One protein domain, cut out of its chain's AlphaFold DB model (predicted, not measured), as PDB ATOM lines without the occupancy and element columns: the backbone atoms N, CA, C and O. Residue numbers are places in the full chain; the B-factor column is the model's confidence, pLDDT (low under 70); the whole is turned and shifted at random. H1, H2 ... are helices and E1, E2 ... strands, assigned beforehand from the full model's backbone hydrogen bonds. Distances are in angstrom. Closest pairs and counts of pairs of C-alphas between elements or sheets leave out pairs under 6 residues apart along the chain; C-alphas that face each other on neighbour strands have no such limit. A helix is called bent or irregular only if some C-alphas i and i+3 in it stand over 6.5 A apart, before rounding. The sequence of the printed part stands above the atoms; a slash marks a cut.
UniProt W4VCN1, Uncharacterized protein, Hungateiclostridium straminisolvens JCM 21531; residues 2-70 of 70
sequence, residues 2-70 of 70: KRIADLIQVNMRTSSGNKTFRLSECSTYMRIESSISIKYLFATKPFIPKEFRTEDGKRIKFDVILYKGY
ATOM      1  N   LYS A   2      61.803 -72.993  -9.983       80.25
ATOM      2  CA  LYS A   2      61.822 -71.528  -9.744       80.25
ATOM      3  C   LYS A   2      60.903 -71.077  -8.595       80.25
ATOM      4  O   LYS A   2      61.387 -70.505  -7.638       80.25
ATOM      5  N   ARG A   3      59.641 -71.521  -8.584       86.62
ATOM      6  CA  ARG A   3      58.672 -71.192  -7.517       86.62
ATOM      7  C   ARG A   3      59.095 -71.598  -6.093       86.62
ATOM      8  O   ARG A   3      58.789 -70.880  -5.152       86.62
ATOM      9  N   ILE A   4      59.757 -72.746  -5.925       86.69
ATOM     10  CA  ILE A   4      60.239 -73.201  -4.603       86.69
ATOM     11  C   ILE A   4      61.399 -72.309  -4.160       86.69
ATOM     12  O   ILE A   4      61.417 -71.815  -3.040       86.69
ATOM     13  N   ALA A   5      62.323 -72.063  -5.085       85.88
ATOM     14  CA  ALA A   5      63.434 -71.140  -4.936       85.88
ATOM     15  C   ALA A   5      62.963 -69.724  -4.530       85.88
ATOM     16  O   ALA A   5      63.484 -69.151  -3.575       85.88
ATOM     17  N   ASP A   6      61.930 -69.203  -5.197       89.19
ATOM     18  CA  ASP A   6      61.317 -67.906  -4.890       89.19
ATOM     19  C   ASP A   6      60.717 -67.889  -3.479       89.19
ATOM     20  O   ASP A   6      60.918 -66.935  -2.728       89.19
ATOM     21  N   LEU A   7      60.024 -68.964  -3.087       91.25
ATOM     22  CA  LEU A   7      59.408 -69.076  -1.766       91.25
ATOM     23  C   LEU A   7      60.457 -69.105  -0.645       91.25
ATOM     24  O   LEU A   7      60.304 -68.407   0.355       91.25
ATOM     25  N   ILE A   8      61.545 -69.863  -0.822       89.12
ATOM     26  CA  ILE A   8      62.658 -69.894   0.139       89.12
ATOM     27  C   ILE A   8      63.275 -68.498   0.260       89.12
ATOM     28  O   ILE A   8      63.523 -68.040   1.372       89.12
ATOM     29  N   GLN A   9      63.472 -67.787  -0.855       90.12
ATOM     30  CA  GLN A   9      64.023 -66.432  -0.828       90.12
ATOM     31  C   GLN A   9      63.127 -65.458  -0.064       90.12
ATOM     32  O   GLN A   9      63.622 -64.687   0.756       90.12
ATOM     33  N   VAL A  10      61.816 -65.493  -0.310       93.38
ATOM     34  CA  VAL A  10      60.842 -64.658   0.408       93.38
ATOM     35  C   VAL A  10      60.860 -64.969   1.904       93.38
ATOM     36  O   VAL A  10      60.917 -64.046   2.720       93.38
ATOM     37  N   ASN A  11      60.889 -66.251   2.273       93.56
ATOM     38  CA  ASN A  11      60.959 -66.665   3.672       93.56
ATOM     39  C   ASN A  11      62.253 -66.193   4.338       93.56
ATOM     40  O   ASN A  11      62.194 -65.632   5.428       93.56
ATOM     41  N   MET A  12      63.400 -66.336   3.671       91.62
ATOM     42  CA  MET A  12      64.690 -65.878   4.196       91.62
ATOM     43  C   MET A  12      64.739 -64.361   4.374       91.62
ATOM     44  O   MET A  12      65.225 -63.879   5.394       91.62
ATOM     45  N   ARG A  13      64.194 -63.586   3.432       94.38
ATOM     46  CA  ARG A  13      64.063 -62.124   3.583       94.38
ATOM     47  C   ARG A  13      63.197 -61.752   4.783       94.38
ATOM     48  O   ARG A  13      63.494 -60.786   5.478       94.38
ATOM     49  N   THR A  14      62.137 -62.522   5.013       94.31
ATOM     50  CA  THR A  14      61.202 -62.301   6.121       94.31
ATOM     51  C   THR A  14      61.844 -62.648   7.464       94.31
ATOM     52  O   THR A  14      61.748 -61.858   8.396       94.31
ATOM     53  N   SER A  15      62.544 -63.782   7.565       93.75
ATOM     54  CA  SER A  15      63.168 -64.239   8.813       93.75
ATOM     55  C   SER A  15      64.416 -63.443   9.194       93.75
ATOM     56  O   SER A  15      64.645 -63.197  10.372       93.75
ATOM     57  N   SER A  16      65.219 -63.025   8.212       90.56
ATOM     58  CA  SER A  16      66.454 -62.264   8.449       90.56
ATOM     59  C   SER A  16      66.244 -60.749   8.538       90.56
ATOM     60  O   SER A  16      67.170 -60.027   8.895       90.56
ATOM     61  N   GLY A  17      65.072 -60.241   8.141       91.69
ATOM     62  CA  GLY A  17      64.821 -58.805   7.964       91.69
ATOM     63  C   GLY A  17      65.584 -58.167   6.791       91.69
ATOM     64  O   GLY A  17      65.362 -56.997   6.468       91.69
ATOM     65  N   ASN A  18      66.457 -58.918   6.112       92.12
ATOM     66  CA  ASN A  18      67.239 -58.436   4.985       92.12
ATOM     67  C   ASN A  18      66.427 -58.522   3.685       92.12
ATOM     68  O   ASN A  18      66.369 -59.561   3.028       92.12
ATOM     69  N   LYS A  19      65.841 -57.397   3.266       91.06
ATOM     70  CA  LYS A  19      65.025 -57.304   2.042       91.06
ATOM     71  C   LYS A  19      65.814 -57.514   0.744       91.06
ATOM     72  O   LYS A  19      65.202 -57.839  -0.275       91.06
ATOM     73  N   THR A  20      67.135 -57.330   0.756       92.25
ATOM     74  CA  THR A  20      67.985 -57.464  -0.437       92.25
ATOM     75  C   THR A  20      68.587 -58.854  -0.592       92.25
ATOM     76  O   THR A  20      69.174 -59.120  -1.636       92.25
ATOM     77  N   PHE A  21      68.379 -59.761   0.371       89.88
ATOM     78  CA  PHE A  21      68.873 -61.137   0.308       89.88
ATOM     79  C   PHE A  21      68.519 -61.814  -1.027       89.88
ATOM     80  O   PHE A  21      67.357 -61.803  -1.461       89.88
ATOM     81  N   ARG A  22      69.514 -62.420  -1.675       88.38
ATOM     82  CA  ARG A  22      69.366 -63.162  -2.929       88.38
ATOM     83  C   ARG A  22      69.960 -64.548  -2.770       88.38
ATOM     84  O   ARG A  22      71.118 -64.691  -2.393       88.38
ATOM     85  N   LEU A  23      69.176 -65.567  -3.115       85.62
ATOM     86  CA  LEU A  23      69.652 -66.948  -3.057       85.62
ATOM     87  C   LEU A  23      70.812 -67.206  -4.025       85.62
ATOM     88  O   LEU A  23      71.674 -68.009  -3.702       85.62
ATOM     89  N   SER A  24      70.869 -66.494  -5.156       85.44
ATOM     90  CA  SER A  24      71.949 -66.605  -6.151       85.44
ATOM     91  C   SER A  24      73.317 -66.146  -5.652       85.44
ATOM     92  O   SER A  24      74.330 -66.488  -6.245       85.44
ATOM     93  N   GLU A  25      73.353 -65.323  -4.605       86.25
ATOM     94  CA  GLU A  25      74.600 -64.827  -4.006       86.25
ATOM     95  C   GLU A  25      75.103 -65.765  -2.905       86.25
ATOM     96  O   GLU A  25      76.202 -65.600  -2.382       86.25
ATOM     97  N   CYS A  26      74.303 -66.772  -2.564       80.69
ATOM     98  CA  CYS A  26      74.659 -67.803  -1.619       80.69
ATOM     99  C   CYS A  26      75.017 -69.063  -2.417       80.69
ATOM    100  O   CYS A  26      74.203 -69.540  -3.206       80.69
ATOM    101  N   SER A  27      76.203 -69.637  -2.190       78.69
ATOM    102  CA  SER A  27      76.630 -70.933  -2.755       78.69
ATOM    103  C   SER A  27      75.843 -72.102  -2.143       78.69
ATOM    104  O   SER A  27      76.399 -73.024  -1.549       78.69
ATOM    105  N   THR A  28      74.517 -72.027  -2.220       78.62
ATOM    106  CA  THR A  28      73.567 -72.902  -1.543       78.62
ATOM    107  C   THR A  28      72.986 -73.902  -2.521       78.62
ATOM    108  O   THR A  28      72.570 -73.563  -3.627       78.62
ATOM    109  N   TYR A  29      72.885 -75.144  -2.066       82.19
ATOM    110  CA  TYR A  29      72.209 -76.209  -2.788       82.19
ATOM    111  C   TYR A  29      70.900 -76.533  -2.079       82.19
ATOM    112  O   TYR A  29      70.855 -76.663  -0.857       82.19
ATOM    113  N   MET A  30      69.830 -76.707  -2.849       83.50
ATOM    114  CA  MET A  30      68.600 -77.292  -2.328       83.50
ATOM    115  C   MET A  30      68.755 -78.809  -2.287       83.50
ATOM    116  O   MET A  30      68.920 -79.440  -3.333       83.50
ATOM    117  N   ARG A  31      68.673 -79.385  -1.084       88.31
ATOM    118  CA  ARG A  31      68.541 -80.830  -0.888       88.31
ATOM    119  C   ARG A  31      67.068 -81.208  -0.970       88.31
ATOM    120  O   ARG A  31      66.239 -80.655  -0.254       88.31
ATOM    121  N   ILE A  32      66.756 -82.147  -1.846       86.25
ATOM    122  CA  ILE A  32      65.428 -82.726  -2.003       86.25
ATOM    123  C   ILE A  32      65.546 -84.195  -1.642       86.25
ATOM    124  O   ILE A  32      66.254 -84.942  -2.311       86.25
ATOM    125  N   GLU A  33      64.844 -84.591  -0.591       92.06
ATOM    126  CA  GLU A  33      64.698 -85.982  -0.185       92.06
ATOM    127  C   GLU A  33      63.293 -86.428  -0.571       92.06
ATOM    128  O   GLU A  33      62.304 -85.780  -0.224       92.06
ATOM    129  N   SER A  34      63.195 -87.503  -1.347       86.56
ATOM    130  CA  SER A  34      61.914 -88.018  -1.809       86.56
ATOM    131  C   SER A  34      61.893 -89.533  -1.754       86.56
ATOM    132  O   SER A  34      62.853 -90.187  -2.149       86.56
ATOM    133  N   SER A  35      60.769 -90.076  -1.301       90.00
ATOM    134  CA  SER A  35      60.473 -91.498  -1.368       90.00
ATOM    135  C   SER A  35      59.407 -91.728  -2.430       90.00
ATOM    136  O   SER A  35      58.284 -91.233  -2.314       90.00
ATOM    137  N   ILE A  36      59.757 -92.449  -3.491       88.19
ATOM    138  CA  ILE A  36      58.884 -92.693  -4.638       88.19
ATOM    139  C   ILE A  36      58.560 -94.180  -4.690       88.19
ATOM    140  O   ILE A  36      59.456 -95.017  -4.684       88.19
ATOM    141  N   SER A  37      57.273 -94.517  -4.790       88.44
ATOM    142  CA  SER A  37      56.817 -95.897  -4.952       88.44
ATOM    143  C   SER A  37      56.153 -96.098  -6.311       88.44
ATOM    144  O   SER A  37      55.092 -95.531  -6.582       88.44
ATOM    145  N   ILE A  38      56.732 -96.942  -7.160       88.06
ATOM    146  CA  ILE A  38      56.308 -97.176  -8.546       88.06
ATOM    147  C   ILE A  38      55.813 -98.615  -8.695       88.06
ATOM    148  O   ILE A  38      56.492 -99.559  -8.304       88.06
ATOM    149  N   LYS A  39      54.619 -98.798  -9.272       82.06
ATOM    150  CA  LYS A  39      54.069-100.137  -9.556       82.06
ATOM    151  C   LYS A  39      54.614-100.726 -10.857       82.06
ATOM    152  O   LYS A  39      54.908-101.912 -10.919       82.06
ATOM    153  N   TYR A  40      54.734 -99.890 -11.886       75.69
ATOM    154  CA  TYR A  40      55.159-100.296 -13.218       75.69
ATOM    155  C   TYR A  40      56.348 -99.444 -13.639       75.69
ATOM    156  O   TYR A  40      56.209 -98.253 -13.905       75.69
ATOM    157  N   LEU A  41      57.518-100.064 -13.661       75.25
ATOM    158  CA  LEU A  41      58.708 -99.547 -14.318       75.25
ATOM    159  C   LEU A  41      58.958-100.476 -15.507       75.25
ATOM    160  O   LEU A  41      58.801-101.689 -15.354       75.25
ATOM    161  N   PHE A  42      59.337 -99.951 -16.674       70.94
ATOM    162  CA  PHE A  42      59.734-100.762 -17.837       70.94
ATOM    163  C   PHE A  42      61.112-101.424 -17.613       70.94
ATOM    164  O   PHE A  42      62.006-101.355 -18.446       70.94
ATOM    165  N   ALA A  43      61.293-102.038 -16.447       65.12
ATOM    166  CA  ALA A  43      62.426-102.841 -16.032       65.12
ATOM    167  C   ALA A  43      61.840-104.134 -15.458       65.12
ATOM    168  O   ALA A  43      60.953-104.094 -14.602       65.12
ATOM    169  N   THR A  44      62.265-105.294 -15.959       62.12
ATOM    170  CA  THR A  44      61.668-106.551 -15.503       62.12
ATOM    171  C   THR A  44      62.101-106.856 -14.066       62.12
ATOM    172  O   THR A  44      63.216-106.552 -13.642       62.12
ATOM    173  N   LYS A  45      61.193-107.483 -13.306       63.47
ATOM    174  CA  LYS A  45      61.362-107.864 -11.894       63.47
ATOM    175  C   LYS A  45      62.756-108.431 -11.538       63.47
ATOM    176  O   LYS A  45      63.253-108.038 -10.488       63.47
ATOM    177  N   PRO A  46      63.416-109.306 -12.331       71.25
ATOM    178  CA  PRO A  46      64.746-109.820 -11.979       71.25
ATOM    179  C   PRO A  46      65.864-108.767 -11.915       71.25
ATOM    180  O   PRO A  46      66.822-108.986 -11.184       71.25
ATOM    181  N   PHE A  47      65.742-107.623 -12.593       77.19
ATOM    182  CA  PHE A  47      66.795-106.594 -12.624       77.19
ATOM    183  C   PHE A  47      66.705-105.562 -11.493       77.19
ATOM    184  O   PHE A  47      67.534-104.663 -11.418       77.19
ATOM    185  N   ILE A  48      65.706-105.673 -10.615       79.31
ATOM    186  CA  ILE A  48      65.513-104.732  -9.506       79.31
ATOM    187  C   ILE A  48      65.975-105.389  -8.202       79.31
ATOM    188  O   ILE A  48      65.337-106.369  -7.790       79.31
ATOM    189  N   PRO A  49      67.027-104.872  -7.534       83.94
ATOM    190  CA  PRO A  49      67.495-105.386  -6.248       83.94
ATOM    191  C   PRO A  49      66.372-105.466  -5.211       83.94
ATOM    192  O   PRO A  49      65.443-104.656  -5.220       83.94
ATOM    193  N   LYS A  50      66.437-106.456  -4.310       83.25
ATOM    194  CA  LYS A  50      65.406-106.662  -3.273       83.25
ATOM    195  C   LYS A  50      65.249-105.442  -2.358       83.25
ATOM    196  O   LYS A  50      64.142-105.177  -1.912       83.25
ATOM    197  N   GLU A  51      66.331-104.701  -2.151       85.31
ATOM    198  CA  GLU A  51      66.409-103.466  -1.359       85.31
ATOM    199  C   GLU A  51      65.442-102.381  -1.852       85.31
ATOM    200  O   GLU A  51      64.890-101.624  -1.063       85.31
ATOM    201  N   PHE A  52      65.195-102.339  -3.163       84.44
ATOM    202  CA  PHE A  52      64.293-101.374  -3.785       84.44
ATOM    203  C   PHE A  52      62.866-101.906  -3.915       84.44
ATOM    204  O   PHE A  52      62.071-101.325  -4.644       84.44
ATOM    205  N   ARG A  53      62.503-103.025  -3.282       83.88
ATOM    206  CA  ARG A  53      61.141-103.575  -3.351       83.88
ATOM    207  C   ARG A  53      60.392-103.286  -2.058       83.88
ATOM    208  O   ARG A  53      60.970-103.298  -0.978       83.88
ATOM    209  N   THR A  54      59.092-103.045  -2.167       84.69
ATOM    210  CA  THR A  54      58.212-103.029  -0.993       84.69
ATOM    211  C   THR A  54      58.163-104.409  -0.336       84.69
ATOM    212  O   THR A  54      58.450-105.411  -0.992       84.69
ATOM    213  N   GLU A  55      57.767-104.478   0.939       84.81
ATOM    214  CA  GLU A  55      57.659-105.744   1.689       84.81
ATOM    215  C   GLU A  55      56.791-106.786   0.963       84.81
ATOM    216  O   GLU A  55      57.131-107.966   0.912       84.81
ATOM    217  N   ASP A  56      55.709-106.341   0.317       84.19
ATOM    218  CA  ASP A  56      54.815-107.185  -0.483       84.19
ATOM    219  C   ASP A  56      55.355-107.522  -1.893       84.19
ATOM    220  O   ASP A  56      54.736-108.280  -2.643       84.19
ATOM    221  N   GLY A  57      56.492-106.942  -2.290       81.50
ATOM    222  CA  GLY A  57      57.153-107.142  -3.579       81.50
ATOM    223  C   GLY A  57      56.361-106.673  -4.805       81.50
ATOM    224  O   GLY A  57      56.731-107.032  -5.930       81.50
ATOM    225  N   LYS A  58      55.267-105.919  -4.615       83.00
ATOM    226  CA  LYS A  58      54.381-105.450  -5.698       83.00
ATOM    227  C   LYS A  58      54.804-104.110  -6.282       83.00
ATOM    228  O   LYS A  58      54.332-103.749  -7.361       83.00
ATOM    229  N   ARG A  59      55.642-103.355  -5.572       85.12
ATOM    230  CA  ARG A  59      56.108-102.033  -5.989       85.12
ATOM    231  C   ARG A  59      57.606-101.907  -5.782       85.12
ATOM    232  O   ARG A  59      58.226-102.634  -5.007       85.12
ATOM    233  N   ILE A  60      58.162-100.943  -6.494       87.69
ATOM    234  CA  ILE A  60      59.551-100.542  -6.401       87.69
ATOM    235  C   ILE A  60      59.578 -99.238  -5.612       87.69
ATOM    236  O   ILE A  60      58.835 -98.314  -5.943       87.69
ATOM    237  N   LYS A  61      60.384 -99.176  -4.562       88.69
ATOM    238  CA  LYS A  61      60.576 -98.003  -3.721       88.69
ATOM    239  C   LYS A  61      61.967 -97.436  -3.983       88.69
ATOM    240  O   LYS A  61      62.954 -98.155  -3.870       88.69
ATOM    241  N   PHE A  62      62.031 -96.155  -4.315       87.31
ATOM    242  CA  PHE A  62      63.273 -95.407  -4.458       87.31
ATOM    243  C   PHE A  62      63.289 -94.288  -3.434       87.31
ATOM    244  O   PHE A  62      62.414 -93.424  -3.457       87.31
ATOM    245  N   ASP A  63      64.300 -94.293  -2.581       89.56
ATOM    246  CA  ASP A  63      64.620 -93.154  -1.735       89.56
ATOM    247  C   ASP A  63      65.712 -92.355  -2.458       89.56
ATOM    248  O   ASP A  63      66.824 -92.836  -2.674       89.56
ATOM    249  N   VAL A  64      65.358 -91.164  -2.942       87.00
ATOM    250  CA  VAL A  64      66.208 -90.334  -3.800       87.00
ATOM    251  C   VAL A  64      66.579 -89.061  -3.057       87.00
ATOM    252  O   VAL A  64      65.710 -88.321  -2.593       87.00
ATOM    253  N   ILE A  65      67.882 -88.789  -2.997       89.56
ATOM    254  CA  ILE A  65      68.433 -87.524  -2.516       89.56
ATOM    255  C   ILE A  65      68.980 -86.775  -3.729       89.56
ATOM    256  O   ILE A  65      69.914 -87.234  -4.384       89.56
ATOM    257  N   LEU A  66      68.397 -85.619  -4.036       85.25
ATOM    258  CA  LEU A  66      68.851 -84.742  -5.110       85.25
ATOM    259  C   LEU A  66      69.378 -83.442  -4.524       85.25
ATOM    260  O   LEU A  66      68.705 -82.796  -3.724       85.25
ATOM    261  N   TYR A  67      70.550 -83.025  -4.985       83.44
ATOM    262  CA  TYR A  67      71.074 -81.691  -4.732       83.44
ATOM    263  C   TYR A  67      70.938 -80.875  -6.004       83.44
ATOM    264  O   TYR A  67      71.461 -81.247  -7.053       83.44
ATOM    265  N   LYS A  68      70.228 -79.755  -5.918       80.00
ATOM    266  CA  LYS A  68      70.118 -78.810  -7.023       80.00
ATOM    267  C   LYS A  68      70.714 -77.478  -6.607       80.00
ATOM    268  O   LYS A  68      70.197 -76.839  -5.692       80.00
ATOM    269  N   GLY A  69      71.797 -77.097  -7.283       74.00
ATOM    270  CA  GLY A  69      72.379 -75.765  -7.161       74.00
ATOM    271  C   GLY A  69      71.360 -74.712  -7.580       74.00
ATOM    272  O   GLY A  69      70.549 -74.963  -8.486       74.00
ATOM    273  N   TYR A  70      71.365 -73.598  -6.857       66.12
ATOM    274  CA  TYR A  70      70.609 -72.409  -7.221       66.12
ATOM    275  C   TYR A  70      71.366 -71.609  -8.281       66.12
ATOM    276  O   TYR A  70      72.596 -71.459  -8.123       66.12
TER     277      TYR A  70
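AT A GLANCE: This is residues 2 to 70 of the 70 residues of an uncharacterized protein of Hungateiclostridium straminisolvens JCM 21531 (UniProt W4VCN1). Picture a long ribbon of two strands, E1 and E2, side by side as a hairpin, with the helix H1 beyond one end of it and the looped stretch of residues 39 to 59 at the other end. The whole is a rod whose C-alphas span 54 by 19 by 17 A, with the two-stranded ribbon in the middle of its length. The printed part has 69 residues with one named helix and two named strands, in the order H1, E1, E2 along the chain, and its class is mixed, helices and strands. The sheet has the order E1 - E2 and is antiparallel; the whole is extended, with a radius of gyration of the C-alphas of 18.7 A.

HOW THE PARTS SIT: Begin at the sheet, where E1, residues 29 to 38, and E2, residues 60 to 69, are antiparallel neighbours and form a hairpin, with 163 degrees between their N-to-C directions. At one end of the pair look at Tyr 29 and Gly 69, whose C-alphas face each other at 4.4 A; at the other end the C-alphas of Ile 38 and Ile 60 face each other at 5.1 A. In the backbone, N of Met 30 and O of Lys 68 are within hydrogen-bond range at 2.9 A, and so are N of Ile 38 and O of Ile 60 at 2.8 A. Go next to H1, residues 2 to 16, which is apart from E2. In H1 every O i to N i+4 pair is within hydrogen-bond range, and the helix is neither bent nor irregular.

IN THESE COORDINATES: Find C-alpha 29 at (72.209, -76.209, -2.788); from there E1 runs 26.9 A to C-alpha 38 at (56.308, -97.176, -8.546). E2 returns from Ile 60 to C-alpha 69 at (72.379, -75.765, -7.161), 27.9 A from first to last C-alpha. For H1, start at C-alpha 2 at (61.822, -71.528, -9.744) and follow the helix 20.9 A to Ser 16.

THE WHOLE: The two C-alphas farthest apart are those of Gly 17 and Pro 46, at 54.8 A, while those of Lys 2 and Tyr 70, the first and last printed residues, are 9.2 A apart. Both links are long: 12 residues between H1 and E1, and 21 between E1 and E2. In the longer one, residues 39 to 59, the C-alphas lie 17 to 27 A from the mean of all C-alphas. The printed part has no cut, and Tyr 70 is the chain's last residue. The mean pLDDT of the printed part is 84.5; look for values under 70 at residues 43 to 45 and at residue 70, where the model's confidence is low.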